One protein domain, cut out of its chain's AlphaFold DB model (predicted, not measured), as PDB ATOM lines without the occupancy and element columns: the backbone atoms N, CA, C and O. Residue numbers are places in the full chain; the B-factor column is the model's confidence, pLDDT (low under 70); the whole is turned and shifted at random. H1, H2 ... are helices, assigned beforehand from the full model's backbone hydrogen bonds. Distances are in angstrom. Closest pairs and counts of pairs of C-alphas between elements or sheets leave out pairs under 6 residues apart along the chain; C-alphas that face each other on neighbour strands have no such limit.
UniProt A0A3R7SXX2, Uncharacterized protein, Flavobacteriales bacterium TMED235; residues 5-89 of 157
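This is residues 5 to 89 of the 157 residues of an uncharacterized protein of Flavobacteriales bacterium TMED235 (UniProt A0A3R7SXX2). One very long straight helix, H1, makes an arm that ends in a small head, where the short helices H2 and H3 gather round its last residues. Residues 5 to 39, all in H1, stick out from the head as a bare single helix and make most of the length. The printed part has 85 residues with three named helices, in the order H1, H2, H3, and no named strand; the class is all helix. The whole is extended, with a radius of gyration of the C-alphas of 23.1 A and spans of 77 by 19 by 16 A. Without the arm, the remaining 50 residues form a compact body of 25 by 20 by 17 A.

The longest helix is H1, residues 5 to 50, of which residues 5 to 39 stand free. H2, residues 58 to 66, touches H1 along residues 41 to 48 of H1 alone, and the closest C-alphas, those of Met 44 and Lys 64, are 6.3 A apart. H1 and H2 stand at a steep tilt of 49 degrees and run opposite ways. H3, residues 73 to 84, touches H1 only at their ends, residues 47 to 50 of H1 and 73 to 76 of H3; the closest C-alphas, those of Asp 50 and Ala 73, are 5.4 A apart. H1 and H3 run the same way at a steep tilt of 69.6 degrees, only just short of about perpendicular. H2 and H3 are close but not clearly touching, and their closest C-alphas, those of Leu 63 and Ala 80, are 7.3 A apart. Their lines are about perpendicular, at 80 degrees. In H2 and H3 every O i to N i+4 pair is within hydrogen-bond range; in H1, 41 of 42 are.

H1 measures 66.6 A from C-alpha 5 at (-0.076, 23.555, 11.014) to C-alpha 50 at (-34.858, -24.073, 41.945). H2, from Gly 58 to Leu 66, is 12.0 A long and begins with C-alpha 58 at (-23.292, -34.493, 37.155). H3, from Ala 73 to Tyr 84, is 15.9 A long and ends with C-alpha 84 at (-33.179, -38.836, 31.451).

The two C-alphas farthest apart, those of Glu 5 and Glu 89, are 77.6 A apart and are also the first and last printed. The printed part has no cut, and the links H1 to H2, 7 residues, and H2 to H3, 6 residues, are short. The mean pLDDT of the printed part is 78.5; residues 5 to 19 and 88 to 89 are under 70.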
ATOM      1  N   GLU A   5      -0.535  24.322   9.840       54.44
ATOM      2  CA  GLU A   5      -0.076  23.555  11.014       54.44
ATOM      3  C   GLU A   5      -1.095  23.489  12.167       54.44
ATOM      4  O   GLU A   5      -1.087  22.547  12.959       54.44
ATOM      5  N   ASN A   6      -1.980  24.484  12.288       53.41
ATOM      6  CA  ASN A   6      -2.985  24.518  13.354       53.41
ATOM      7  C   ASN A   6      -4.253  23.735  12.972       53.41
ATOM      8  O   ASN A   6      -5.051  23.417  13.842       53.41
ATOM      9  N   MET A   7      -4.459  23.444  11.683       53.41
ATOM     10  CA  MET A   7      -5.576  22.626  11.196       53.41
ATOM     11  C   MET A   7      -5.213  21.135  11.242       53.41
ATOM     12  O   MET A   7      -6.034  20.329  11.666       53.41
ATOM     13  N   GLU A   8      -3.960  20.802  10.921       54.78
ATOM     14  CA  GLU A   8      -3.412  19.438  10.972       54.78
ATOM     15  C   GLU A   8      -3.372  18.885  12.415       54.78
ATOM     16  O   GLU A   8      -3.810  17.764  12.658       54.78
ATOM     17  N   ASN A   9      -2.995  19.710  13.405       53.97
ATOM     18  CA  ASN A   9      -3.043  19.338  14.832       53.97
ATOM     19  C   ASN A   9      -4.470  19.057  15.344       53.97
ATOM     20  O   ASN A   9      -4.683  18.153  16.145       53.97
ATOM     21  N   ILE A  10      -5.464  19.827  14.884       57.62
ATOM     22  CA  ILE A  10      -6.868  19.661  15.299       57.62
ATOM     23  C   ILE A  10      -7.470  18.383  14.697       57.62
ATOM     24  O   ILE A  10      -8.317  17.744  15.325       57.62
ATOM     25  N   GLU A  11      -7.061  18.008  13.484       56.78
ATOM     26  CA  GLU A  11      -7.485  16.754  12.856       56.78
ATOM     27  C   GLU A  11      -6.810  15.532  13.496       56.78
ATOM     28  O   GLU A  11      -7.497  14.542  13.749       56.78
ATOM     29  N   GLU A  12      -5.521  15.600  13.849       55.72
ATOM     30  CA  GLU A  12      -4.832  14.517  14.572       55.72
ATOM     31  C   GLU A  12      -5.421  14.261  15.970       55.72
ATOM     32  O   GLU A  12      -5.667  13.100  16.318       55.72
ATOM     33  N   ASP A  13      -5.730  15.312  16.739       57.22
ATOM     34  CA  ASP A  13      -6.358  15.189  18.065       57.22
ATOM     35  C   ASP A  13      -7.765  14.574  17.978       57.22
ATOM     36  O   ASP A  13      -8.116  13.696  18.770       57.22
ATOM     37  N   LYS A  14      -8.566  14.960  16.973       56.16
ATOM     38  CA  LYS A  14      -9.897  14.367  16.753       56.16
ATOM     39  C   LYS A  14      -9.832  12.903  16.334       56.16
ATOM     40  O   LYS A  14     -10.628  12.096  16.810       56.16
ATOM     41  N   VAL A  15      -8.877  12.532  15.483       61.62
ATOM     42  CA  VAL A  15      -8.666  11.132  15.082       61.62
ATOM     43  C   VAL A  15      -8.164  10.292  16.265       61.62
ATOM     44  O   VAL A  15      -8.543   9.123  16.396       61.62
ATOM     45  N   GLN A  16      -7.357  10.865  17.165       60.59
ATOM     46  CA  GLN A  16      -6.956  10.212  18.413       60.59
ATOM     47  C   GLN A  16      -8.113  10.062  19.408       60.59
ATOM     48  O   GLN A  16      -8.270   8.972  19.968       60.59
ATOM     49  N   GLU A  17      -8.938  11.092  19.613       60.81
ATOM     50  CA  GLU A  17     -10.154  11.007  20.435       60.81
ATOM     51  C   GLU A  17     -11.119   9.945  19.899       60.81
ATOM     52  O   GLU A  17     -11.561   9.090  20.668       60.81
ATOM     53  N   ASP A  18     -11.368   9.916  18.588       62.22
ATOM     54  CA  ASP A  18     -12.227   8.915  17.948       62.22
ATOM     55  C   ASP A  18     -11.635   7.500  18.055       62.22
ATOM     56  O   ASP A  18     -12.346   6.536  18.347       62.22
ATOM     57  N   SER A  19     -10.318   7.347  17.896       66.69
ATOM     58  CA  SER A  19      -9.622   6.067  18.084       66.69
ATOM     59  C   SER A  19      -9.734   5.559  19.527       66.69
ATOM     60  O   SER A  19      -9.985   4.372  19.761       66.69
ATOM     61  N   ASN A  20      -9.618   6.453  20.509       76.44
ATOM     62  CA  ASN A  20      -9.791   6.130  21.923       76.44
ATOM     63  C   ASN A  20     -11.262   5.845  22.270       76.44
ATOM     64  O   ASN A  20     -11.541   4.907  23.018       76.44
ATOM     65  N   ALA A  21     -12.215   6.562  21.672       74.06
ATOM     66  CA  ALA A  21     -13.645   6.296  21.808       74.06
ATOM     67  C   ALA A  21     -14.027   4.928  21.222       74.06
ATOM     68  O   ALA A  21     -14.755   4.164  21.856       74.06
ATOM     69  N   ILE A  22     -13.481   4.564  20.058       75.38
ATOM     70  CA  ILE A  22     -13.683   3.248  19.437       75.38
ATOM     71  C   ILE A  22     -13.062   2.135  20.290       75.38
ATOM     72  O   ILE A  22     -13.664   1.068  20.422       75.38
ATOM     73  N   LYS A  23     -11.886   2.356  20.891       78.62
ATOM     74  CA  LYS A  23     -11.284   1.402  21.840       78.62
ATOM     75  C   LYS A  23     -12.165   1.207  23.074       78.62
ATOM     76  O   LYS A  23     -12.513   0.067  23.367       78.62
ATOM     77  N   ASN A  24     -12.612   2.292  23.705       78.69
ATOM     78  CA  ASN A  24     -13.521   2.246  24.855       78.69
ATOM     79  C   ASN A  24     -14.850   1.554  24.511       78.69
ATOM     80  O   ASN A  24     -15.365   0.761  25.295       78.69
ATOM     81  N   LEU A  25     -15.400   1.803  23.318       75.94
ATOM     82  CA  LEU A  25     -16.601   1.120  22.836       75.94
ATOM     83  C   LEU A  25     -16.359  -0.379  22.630       75.94
ATOM     84  O   LEU A  25     -17.199  -1.180  23.030       75.94
ATOM     85  N   ARG A  26     -15.219  -0.787  22.056       77.81
ATOM     86  CA  ARG A  26     -14.872  -2.213  21.900       77.81
ATOM     87  C   ARG A  26     -14.668  -2.913  23.239       77.81
ATOM     88  O   ARG A  26     -15.091  -4.057  23.378       77.81
ATOM     89  N   GLU A  27     -14.022  -2.259  24.198       80.50
ATOM     90  CA  GLU A  27     -13.859  -2.792  25.554       80.50
ATOM     91  C   GLU A  27     -15.213  -2.960  26.233       80.50
ATOM     92  O   GLU A  27     -15.519  -4.047  26.711       80.50
ATOM     93  N   ARG A  28     -16.083  -1.951  26.147       74.75
ATOM     94  CA  ARG A  28     -17.430  -2.017  26.716       74.75
ATOM     95  C   ARG A  28     -18.311  -3.070  26.046       74.75
ATOM     96  O   ARG A  28     -19.098  -3.711  26.728       74.75
ATOM     97  N   VAL A  29     -18.178  -3.284  24.734       76.00
ATOM     98  CA  VAL A  29     -18.859  -4.390  24.035       76.00
ATOM     99  C   VAL A  29     -18.359  -5.738  24.552       76.00
ATOM    100  O   VAL A  29     -19.179  -6.580  24.899       76.00
ATOM    101  N   LYS A  30     -17.041  -5.927  24.690       79.88
ATOM    102  CA  LYS A  30     -16.481  -7.164  25.260       79.88
ATOM    103  C   LYS A  30     -16.929  -7.398  26.701       79.88
ATOM    104  O   LYS A  30     -17.277  -8.519  27.050       79.88
ATOM    105  N   GLU A  31     -16.929  -6.363  27.535       79.25
ATOM    106  CA  GLU A  31     -17.424  -6.455  28.912       79.25
ATOM    107  C   GLU A  31     -18.904  -6.829  28.943       79.25
ATOM    108  O   GLU A  31     -19.287  -7.736  29.676       79.25
ATOM    109  N   LEU A  32     -19.734  -6.186  28.120       75.25
ATOM    110  CA  LEU A  32     -21.158  -6.502  28.028       75.25
ATOM    111  C   LEU A  32     -21.396  -7.945  27.567       75.25
ATOM    112  O   LEU A  32     -22.260  -8.613  28.128       75.25
ATOM    113  N   GLU A  33     -20.616  -8.448  26.611       73.00
ATOM    114  CA  GLU A  33     -20.676  -9.847  26.168       73.00
ATOM    115  C   GLU A  33     -20.297 -10.828  27.292       73.00
ATOM    116  O   GLU A  33     -20.952 -11.861  27.465       73.00
ATOM    117  N   ILE A  34     -19.266 -10.510  28.083       78.38
ATOM    118  CA  ILE A  34     -18.856 -11.316  29.244       78.38
ATOM    119  C   ILE A  34     -19.966 -11.318  30.298       78.38
ATOM    120  O   ILE A  34     -20.407 -12.390  30.718       78.38
ATOM    121  N   VAL A  35     -20.471 -10.139  30.663       75.94
ATOM    122  CA  VAL A  35     -21.539  -9.977  31.660       75.94
ATOM    123  C   VAL A  35     -22.817 -10.681  31.214       75.94
ATOM    124  O   VAL A  35     -23.475 -11.325  32.027       75.94
ATOM    125  N   GLU A  36     -23.178 -10.629  29.931       76.12
ATOM    126  CA  GLU A  36     -24.349 -11.343  29.417       76.12
ATOM    127  C   GLU A  36     -24.177 -12.864  29.539       76.12
ATOM    128  O   GLU A  36     -25.112 -13.576  29.921       76.12
ATOM    129  N   LYS A  37     -22.979 -13.375  29.239       77.81
ATOM    130  CA  LYS A  37     -22.675 -14.805  29.333       77.81
ATOM    131  C   LYS A  37     -22.690 -15.291  30.781       77.81
ATOM    132  O   LYS A  37     -23.282 -16.335  31.065       77.81
ATOM    133  N   GLU A  38     -22.094 -14.531  31.693       79.38
ATOM    134  CA  GLU A  38     -22.147 -14.796  33.133       79.38
ATOM    135  C   GLU A  38     -23.584 -14.725  33.649       79.38
ATOM    136  O   GLU A  38     -24.042 -15.636  34.331       79.38
ATOM    137  N   TYR A  39     -24.349 -13.714  33.243       82.31
ATOM    138  CA  TYR A  39     -25.740 -13.551  33.654       82.31
ATOM    139  C   TYR A  39     -26.629 -14.714  33.204       82.31
ATOM    140  O   TYR A  39     -27.430 -15.223  33.992       82.31
ATOM    141  N   LYS A  40     -26.479 -15.178  31.956       81.25
ATOM    142  CA  LYS A  40     -27.178 -16.375  31.460       81.25
ATOM    143  C   LYS A  40     -26.786 -17.615  32.254       81.25
ATOM    144  O   LYS A  40     -27.657 -18.405  32.603       81.25
ATOM    145  N   THR A  41     -25.502 -17.750  32.564       83.25
ATOM    146  CA  THR A  41     -24.965 -18.862  33.353       83.25
ATOM    147  C   THR A  41     -25.567 -18.885  34.755       83.25
ATOM    148  O   THR A  41     -26.155 -19.884  35.146       83.25
ATOM    149  N   VAL A  42     -25.531 -17.757  35.467       87.06
ATOM    150  CA  VAL A  42     -26.084 -17.621  36.822       87.06
ATOM    151  C   VAL A  42     -27.592 -17.862  36.842       87.06
ATOM    152  O   VAL A  42     -28.100 -18.521  37.748       87.06
ATOM    153  N   LYS A  43     -28.326 -17.360  35.843       86.75
ATOM    154  CA  LYS A  43     -29.766 -17.626  35.722       86.75
ATOM    155  C   LYS A  43     -30.071 -19.099  35.491       86.75
ATOM    156  O   LYS A  43     -31.044 -19.598  36.045       86.75
ATOM    157  N   MET A  44     -29.263 -19.772  34.677       85.25
ATOM    158  CA  MET A  44     -29.384 -21.206  34.447       85.25
ATOM    159  C   MET A  44     -29.126 -21.983  35.738       85.25
ATOM    160  O   MET A  44     -29.942 -22.814  36.115       85.25
ATOM    161  N   ASP A  45     -28.042 -21.654  36.443       88.81
ATOM    162  CA  ASP A  45     -27.670 -22.292  37.708       88.81
ATOM    163  C   ASP A  45     -28.760 -22.100  38.766       88.81
ATOM    164  O   ASP A  45     -29.166 -23.060  39.415       88.81
ATOM    165  N   SER A  46     -29.307 -20.887  38.868       89.06
ATOM    166  CA  SER A  46     -30.426 -20.593  39.772       89.06
ATOM    167  C   SER A  46     -31.662 -21.419  39.412       89.06
ATOM    168  O   SER A  46     -32.259 -22.032  40.284       89.06
ATOM    169  N   ALA A  47     -32.017 -21.506  38.127       88.75
ATOM    170  CA  ALA A  47     -33.186 -22.266  37.688       88.75
ATOM    171  C   ALA A  47     -33.021 -23.787  37.885       88.75
ATOM    172  O   ALA A  47     -33.993 -24.475  38.191       88.75
ATOM    173  N   ILE A  48     -31.802 -24.314  37.729       88.12
ATOM    174  CA  ILE A  48     -31.456 -25.718  38.009       88.12
ATOM    175  C   ILE A  48     -31.550 -25.997  39.513       88.12
ATOM    176  O   ILE A  48     -32.132 -27.005  39.915       88.12
ATOM    177  N   GLN A  49     -31.047 -25.077  40.335       90.19
ATOM    178  CA  GLN A  49     -31.159 -25.157  41.787       90.19
ATOM    179  C   GLN A  49     -32.620 -25.087  42.253       90.19
ATOM    180  O   GLN A  49     -33.034 -25.895  43.084       90.19
ATOM    181  N   ASP A  50     -33.420 -24.190  41.676       88.44
ATOM    182  CA  ASP A  50     -34.858 -24.073  41.945       88.44
ATOM    183  C   ASP A  50     -35.625 -25.333  41.506       88.44
ATOM    184  O   ASP A  50     -36.603 -25.724  42.140       88.44
ATOM    185  N   ALA A  51     -35.156 -26.014  40.454       85.75
ATOM    186  CA  ALA A  51     -35.643 -27.326  40.024       85.75
ATOM    187  C   ALA A  51     -35.236 -28.471  40.973       85.75
ATOM    188  O   ALA A  51     -35.635 -29.617  40.762       85.75
ATOM    189  N   GLY A  52     -34.468 -28.195  42.028       85.38
ATOM    190  CA  GLY A  52     -34.021 -29.190  42.999       85.38
ATOM    191  C   GLY A  52     -32.836 -30.031  42.526       85.38
ATOM    192  O   GLY A  52     -32.587 -31.091  43.094       85.38
ATOM    193  N   PHE A  53     -32.106 -29.581  41.503       86.06
ATOM    194  CA  PHE A  53     -30.850 -30.190  41.068       86.06
ATOM    195  C   PHE A  53     -29.669 -29.326  41.515       86.06
ATOM    196  O   PHE A  53     -29.744 -28.103  41.502       86.06
ATOM    197  N   ASP A  54     -28.548 -29.941  41.881       86.06
ATOM    198  CA  ASP A  54     -27.327 -29.196  42.197       86.06
ATOM    199  C   ASP A  54     -26.594 -28.824  40.892       86.06
ATOM    200  O   ASP A  54     -26.173 -29.744  40.188       86.06
ATOM    201  N   PRO A  55     -26.393 -27.533  40.553       85.69
ATOM    202  CA  PRO A  55     -25.692 -27.110  39.335       85.69
ATOM    203  C   PRO A  55     -24.271 -27.667  39.197       85.69
ATOM    204  O   PRO A  55     -23.766 -27.786  38.080       85.69
ATOM    205  N   GLU A  56     -23.626 -28.028  40.309       86.00
ATOM    206  CA  GLU A  56     -22.279 -28.599  40.314       86.00
ATOM    207  C   GLU A  56     -22.256 -30.129  40.201       86.00
ATOM    208  O   GLU A  56     -21.207 -30.699  39.866       86.00
ATOM    209  N   SER A  57     -23.400 -30.784  40.415       86.06
ATOM    210  CA  SER A  57     -23.562 -32.226  40.223       86.06
ATOM    211  C   SER A  57     -23.474 -32.637  38.755       86.06
ATOM    212  O   SER A  57     -23.633 -31.820  37.845       86.06
ATOM    213  N   GLY A  58     -23.263 -33.935  38.508       84.25
ATOM    214  CA  GLY A  58     -23.292 -34.493  37.155       84.25
ATOM    215  C   GLY A  58     -24.609 -34.187  36.431       84.25
ATOM    216  O   GLY A  58     -24.584 -33.749  35.280       84.25
ATOM    217  N   GLN A  59     -25.747 -34.322  37.125       85.38
ATOM    218  CA  GLN A  59     -27.067 -33.994  36.580       85.38
ATOM    219  C   GLN A  59     -27.216 -32.492  36.307       85.38
ATOM    220  O   GLN A  59     -27.670 -32.112  35.230       85.38
ATOM    221  N   GLY A  60     -26.813 -31.624  37.239       87.25
ATOM    222  CA  GLY A  60     -26.947 -30.174  37.066       87.25
ATOM    223  C   GLY A  60     -26.061 -29.617  35.957       87.25
ATOM    224  O   GLY A  60     -26.537 -28.830  35.142       87.25
ATOM    225  N   LYS A  61     -24.818 -30.096  35.833       89.38
ATOM    226  CA  LYS A  61     -23.932 -29.751  34.707       89.38
ATOM    227  C   LYS A  61     -24.526 -30.184  33.373       89.38
ATOM    228  O   LYS A  61     -24.551 -29.404  32.424       89.38
ATOM    229  N   ALA A  62     -25.077 -31.394  33.315       87.31
ATOM    230  CA  ALA A  62     -25.758 -31.868  32.121       87.31
ATOM    231  C   ALA A  62     -26.998 -31.020  31.795       87.31
ATOM    232  O   ALA A  62     -27.186 -30.647  30.640       87.31
ATOM    233  N   LEU A  63     -27.810 -30.637  32.784       87.56
ATOM    234  CA  LEU A  63     -28.952 -29.743  32.566       87.56
ATOM    235  C   LEU A  63     -28.507 -28.365  32.072       87.56
ATOM    236  O   LEU A  63     -29.091 -27.842  31.129       87.56
ATOM    237  N   LYS A  64     -27.432 -27.804  32.622       88.75
ATOM    238  CA  LYS A  64     -26.853 -26.528  32.182       88.75
ATOM    239  C   LYS A  64     -26.437 -26.549  30.708       88.75
ATOM    240  O   LYS A  64     -26.677 -25.587  29.969       88.75
ATOM    241  N   ASP A  65     -25.865 -27.662  30.263       86.88
ATOM    242  CA  ASP A  65     -25.382 -27.823  28.894       86.88
ATOM    243  C   ASP A  65     -26.495 -28.193  27.905       86.88
ATOM    244  O   ASP A  65     -26.540 -27.648  26.795       86.88
ATOM    245  N   LEU A  66     -27.408 -29.079  28.306       85.62
ATOM    246  CA  LEU A  66     -28.386 -29.731  27.429       85.62
ATOM    247  C   LEU A  66     -29.737 -29.017  27.411       85.62
ATOM    248  O   LEU A  66     -30.404 -28.996  26.375       85.62
ATOM    249  N   TYR A  67     -30.138 -28.391  28.517       86.31
ATOM    250  CA  TYR A  67     -31.397 -27.668  28.573       86.31
ATOM    251  C   TYR A  67     -31.262 -26.319  27.856       86.31
ATOM    252  O   TYR A  67     -30.379 -25.507  28.138       86.31
ATOM    253  N   LYS A  68     -32.136 -26.087  26.874       85.50
ATOM    254  CA  LYS A  68     -32.231 -24.834  26.098       85.50
ATOM    255  C   LYS A  68     -33.645 -24.242  26.126       85.50
ATOM    256  O   LYS A  68     -33.965 -23.384  25.309       85.50
ATOM    257  N   GLY A  69     -34.489 -24.750  27.026       83.00
ATOM    258  CA  GLY A  69     -35.882 -24.343  27.180       83.00
ATOM    259  C   GLY A  69     -36.060 -23.113  28.070       83.00
ATOM    260  O   GLY A  69     -35.133 -22.334  28.302       83.00
ATOM    261  N   GLU A  70     -37.281 -22.930  28.568       84.06
ATOM    262  CA  GLU A  70     -37.606 -21.847  29.496       84.06
ATOM    263  C   GLU A  70     -36.918 -22.054  30.848       84.06
ATOM    264  O   GLU A  70     -37.047 -23.110  31.447       84.06
ATOM    265  N   LEU A  71     -36.255 -21.029  31.389       85.00
ATOM    266  CA  LEU A  71     -35.611 -21.078  32.710       85.00
ATOM    267  C   LEU A  71     -36.643 -21.073  33.855       85.00
ATOM    268  O   LEU A  71     -36.717 -20.127  34.638       85.00
ATOM    269  N   LYS A  72     -37.484 -22.105  33.910       86.06
ATOM    270  CA  LYS A  72     -38.478 -22.370  34.949       86.06
ATOM    271  C   LYS A  72     -38.176 -23.721  35.576       86.06
ATOM    272  O   LYS A  72     -37.959 -24.693  34.855       86.06
ATOM    273  N   ALA A  73     -38.233 -23.772  36.904       85.12
ATOM    274  CA  ALA A  73     -37.972 -24.977  37.683       85.12
ATOM    275  C   ALA A  73     -38.772 -26.190  37.173       85.12
ATOM    276  O   ALA A  73     -38.186 -27.214  36.833       85.12
ATOM    277  N   ASP A  74     -40.089 -26.029  36.998       85.50
ATOM    278  CA  ASP A  74     -40.985 -27.097  36.531       85.50
ATOM    279  C   ASP A  74     -40.592 -27.645  35.152       85.50
ATOM    280  O   ASP A  74     -40.624 -28.849  34.916       85.50
ATOM    281  N   ALA A  75     -40.188 -26.768  34.231       86.75
ATOM    282  CA  ALA A  75     -39.833 -27.156  32.869       86.75
ATOM    283  C   ALA A  75     -38.469 -27.867  32.813       86.75
ATOM    284  O   ALA A  75     -38.268 -28.757  31.986       86.75
ATOM    285  N   ILE A  76     -37.543 -27.498  33.703       86.50
ATOM    286  CA  ILE A  76     -36.256 -28.182  33.876       86.50
ATOM    287  C   ILE A  76     -36.474 -29.560  34.507       86.50
ATOM    288  O   ILE A  76     -35.896 -30.534  34.029       86.50
ATOM    289  N   GLN A  77     -37.336 -29.665  35.523       86.81
ATOM    290  CA  GLN A  77     -37.701 -30.948  36.137       86.81
ATOM    291  C   GLN A  77     -38.360 -31.892  35.136       86.81
ATOM    292  O   GLN A  77     -37.936 -33.039  35.016       86.81
ATOM    293  N   GLN A  78     -39.346 -31.405  34.380       86.75
ATOM    294  CA  GLN A  78     -40.005 -32.194  33.339       86.75
ATOM    295  C   GLN A  78     -39.003 -32.662  32.290       86.75
ATOM    296  O   GLN A  78     -38.971 -33.842  31.971       86.75
ATOM    297  N   PHE A  79     -38.120 -31.784  31.815       87.81
ATOM    298  CA  PHE A  79     -37.086 -32.178  30.865       87.81
ATOM    299  C   PHE A  79     -36.135 -33.237  31.440       87.81
ATOM    300  O   PHE A  79     -35.848 -34.232  30.777       87.81
ATOM    301  N   ALA A  80     -35.667 -33.052  32.676       87.12
ATOM    302  CA  ALA A  80     -34.790 -34.001  33.356       87.12
ATOM    303  C   ALA A  80     -35.458 -35.381  33.508       87.12
ATOM    304  O   ALA A  80     -34.830 -36.413  33.259       87.12
ATOM    305  N   GLN A  81     -36.744 -35.397  33.853       86.75
ATOM    306  CA  GLN A  81     -37.521 -36.614  34.049       86.75
ATOM    307  C   GLN A  81     -37.891 -37.296  32.724       86.75
ATOM    308  O   GLN A  81     -37.733 -38.506  32.596       86.75
ATOM    309  N   GLU A  82     -38.342 -36.542  31.724       86.69
ATOM    310  CA  GLU A  82     -38.765 -37.077  30.425       86.69
ATOM    311  C   GLU A  82     -37.590 -37.590  29.595       86.69
ATOM    312  O   GLU A  82     -37.698 -38.636  28.956       86.69
ATOM    313  N   GLN A  83     -36.470 -36.860  29.581       85.81
ATOM    314  CA  GLN A  83     -35.330 -37.202  28.729       85.81
ATOM    315  C   GLN A  83     -34.370 -38.185  29.400       85.81
ATOM    316  O   GLN A  83     -33.772 -39.017  28.718       85.81
ATOM    317  N   TYR A  84     -34.214 -38.097  30.724       84.31
ATOM    318  CA  TYR A  84     -33.179 -38.836  31.451       84.31
ATOM    319  C   TYR A  84     -33.698 -39.632  32.653       84.31
ATOM    320  O   TYR A  84     -32.930 -40.383  33.254       84.31
ATOM    321  N   GLY A  85     -34.977 -39.499  33.018       82.19
ATOM    322  CA  GLY A  85     -35.537 -40.144  34.208       82.19
ATOM    323  C   GLY A  85     -34.982 -39.597  35.526       82.19
ATOM    324  O   GLY A  85     -35.120 -40.254  36.555       82.19
ATOM    325  N   TRP A  86     -34.333 -38.428  35.515       84.81
ATOM    326  CA  TRP A  86     -33.773 -37.823  36.721       84.81
ATOM    327  C   TRP A  86     -34.866 -37.140  37.534       84.81
ATOM    328  O   TRP A  86     -35.674 -36.384  36.996       84.81
ATOM    329  N   THR A  87     -34.857 -37.361  38.844       77.69
ATOM    330  CA  THR A  87     -35.704 -36.626  39.788       77.69
ATOM    331  C   THR A  87     -34.831 -35.834  40.754       77.69
ATOM    332  O   THR A  87     -33.694 -36.215  41.018       77.69
ATOM    333  N   SER A  88     -35.354 -34.740  41.305       66.69
ATOM    334  CA  SER A  88     -34.680 -33.957  42.355       66.69
ATOM    335  C   SER A  88     -34.460 -34.754  43.650       66.69
ATOM    336  O   SER A  88     -33.617 -34.402  44.468       66.69
ATOM    337  N   GLU A  89     -35.195 -35.856  43.824       62.75
ATOM    338  CA  GLU A  89     -35.020 -36.831  44.907       62.75
ATOM    339  C   GLU A  89     -34.084 -37.988  44.531       62.75
ATOM    340  O   GLU A  89     -33.713 -38.791  45.389       62.75
TER     341      GLU A  89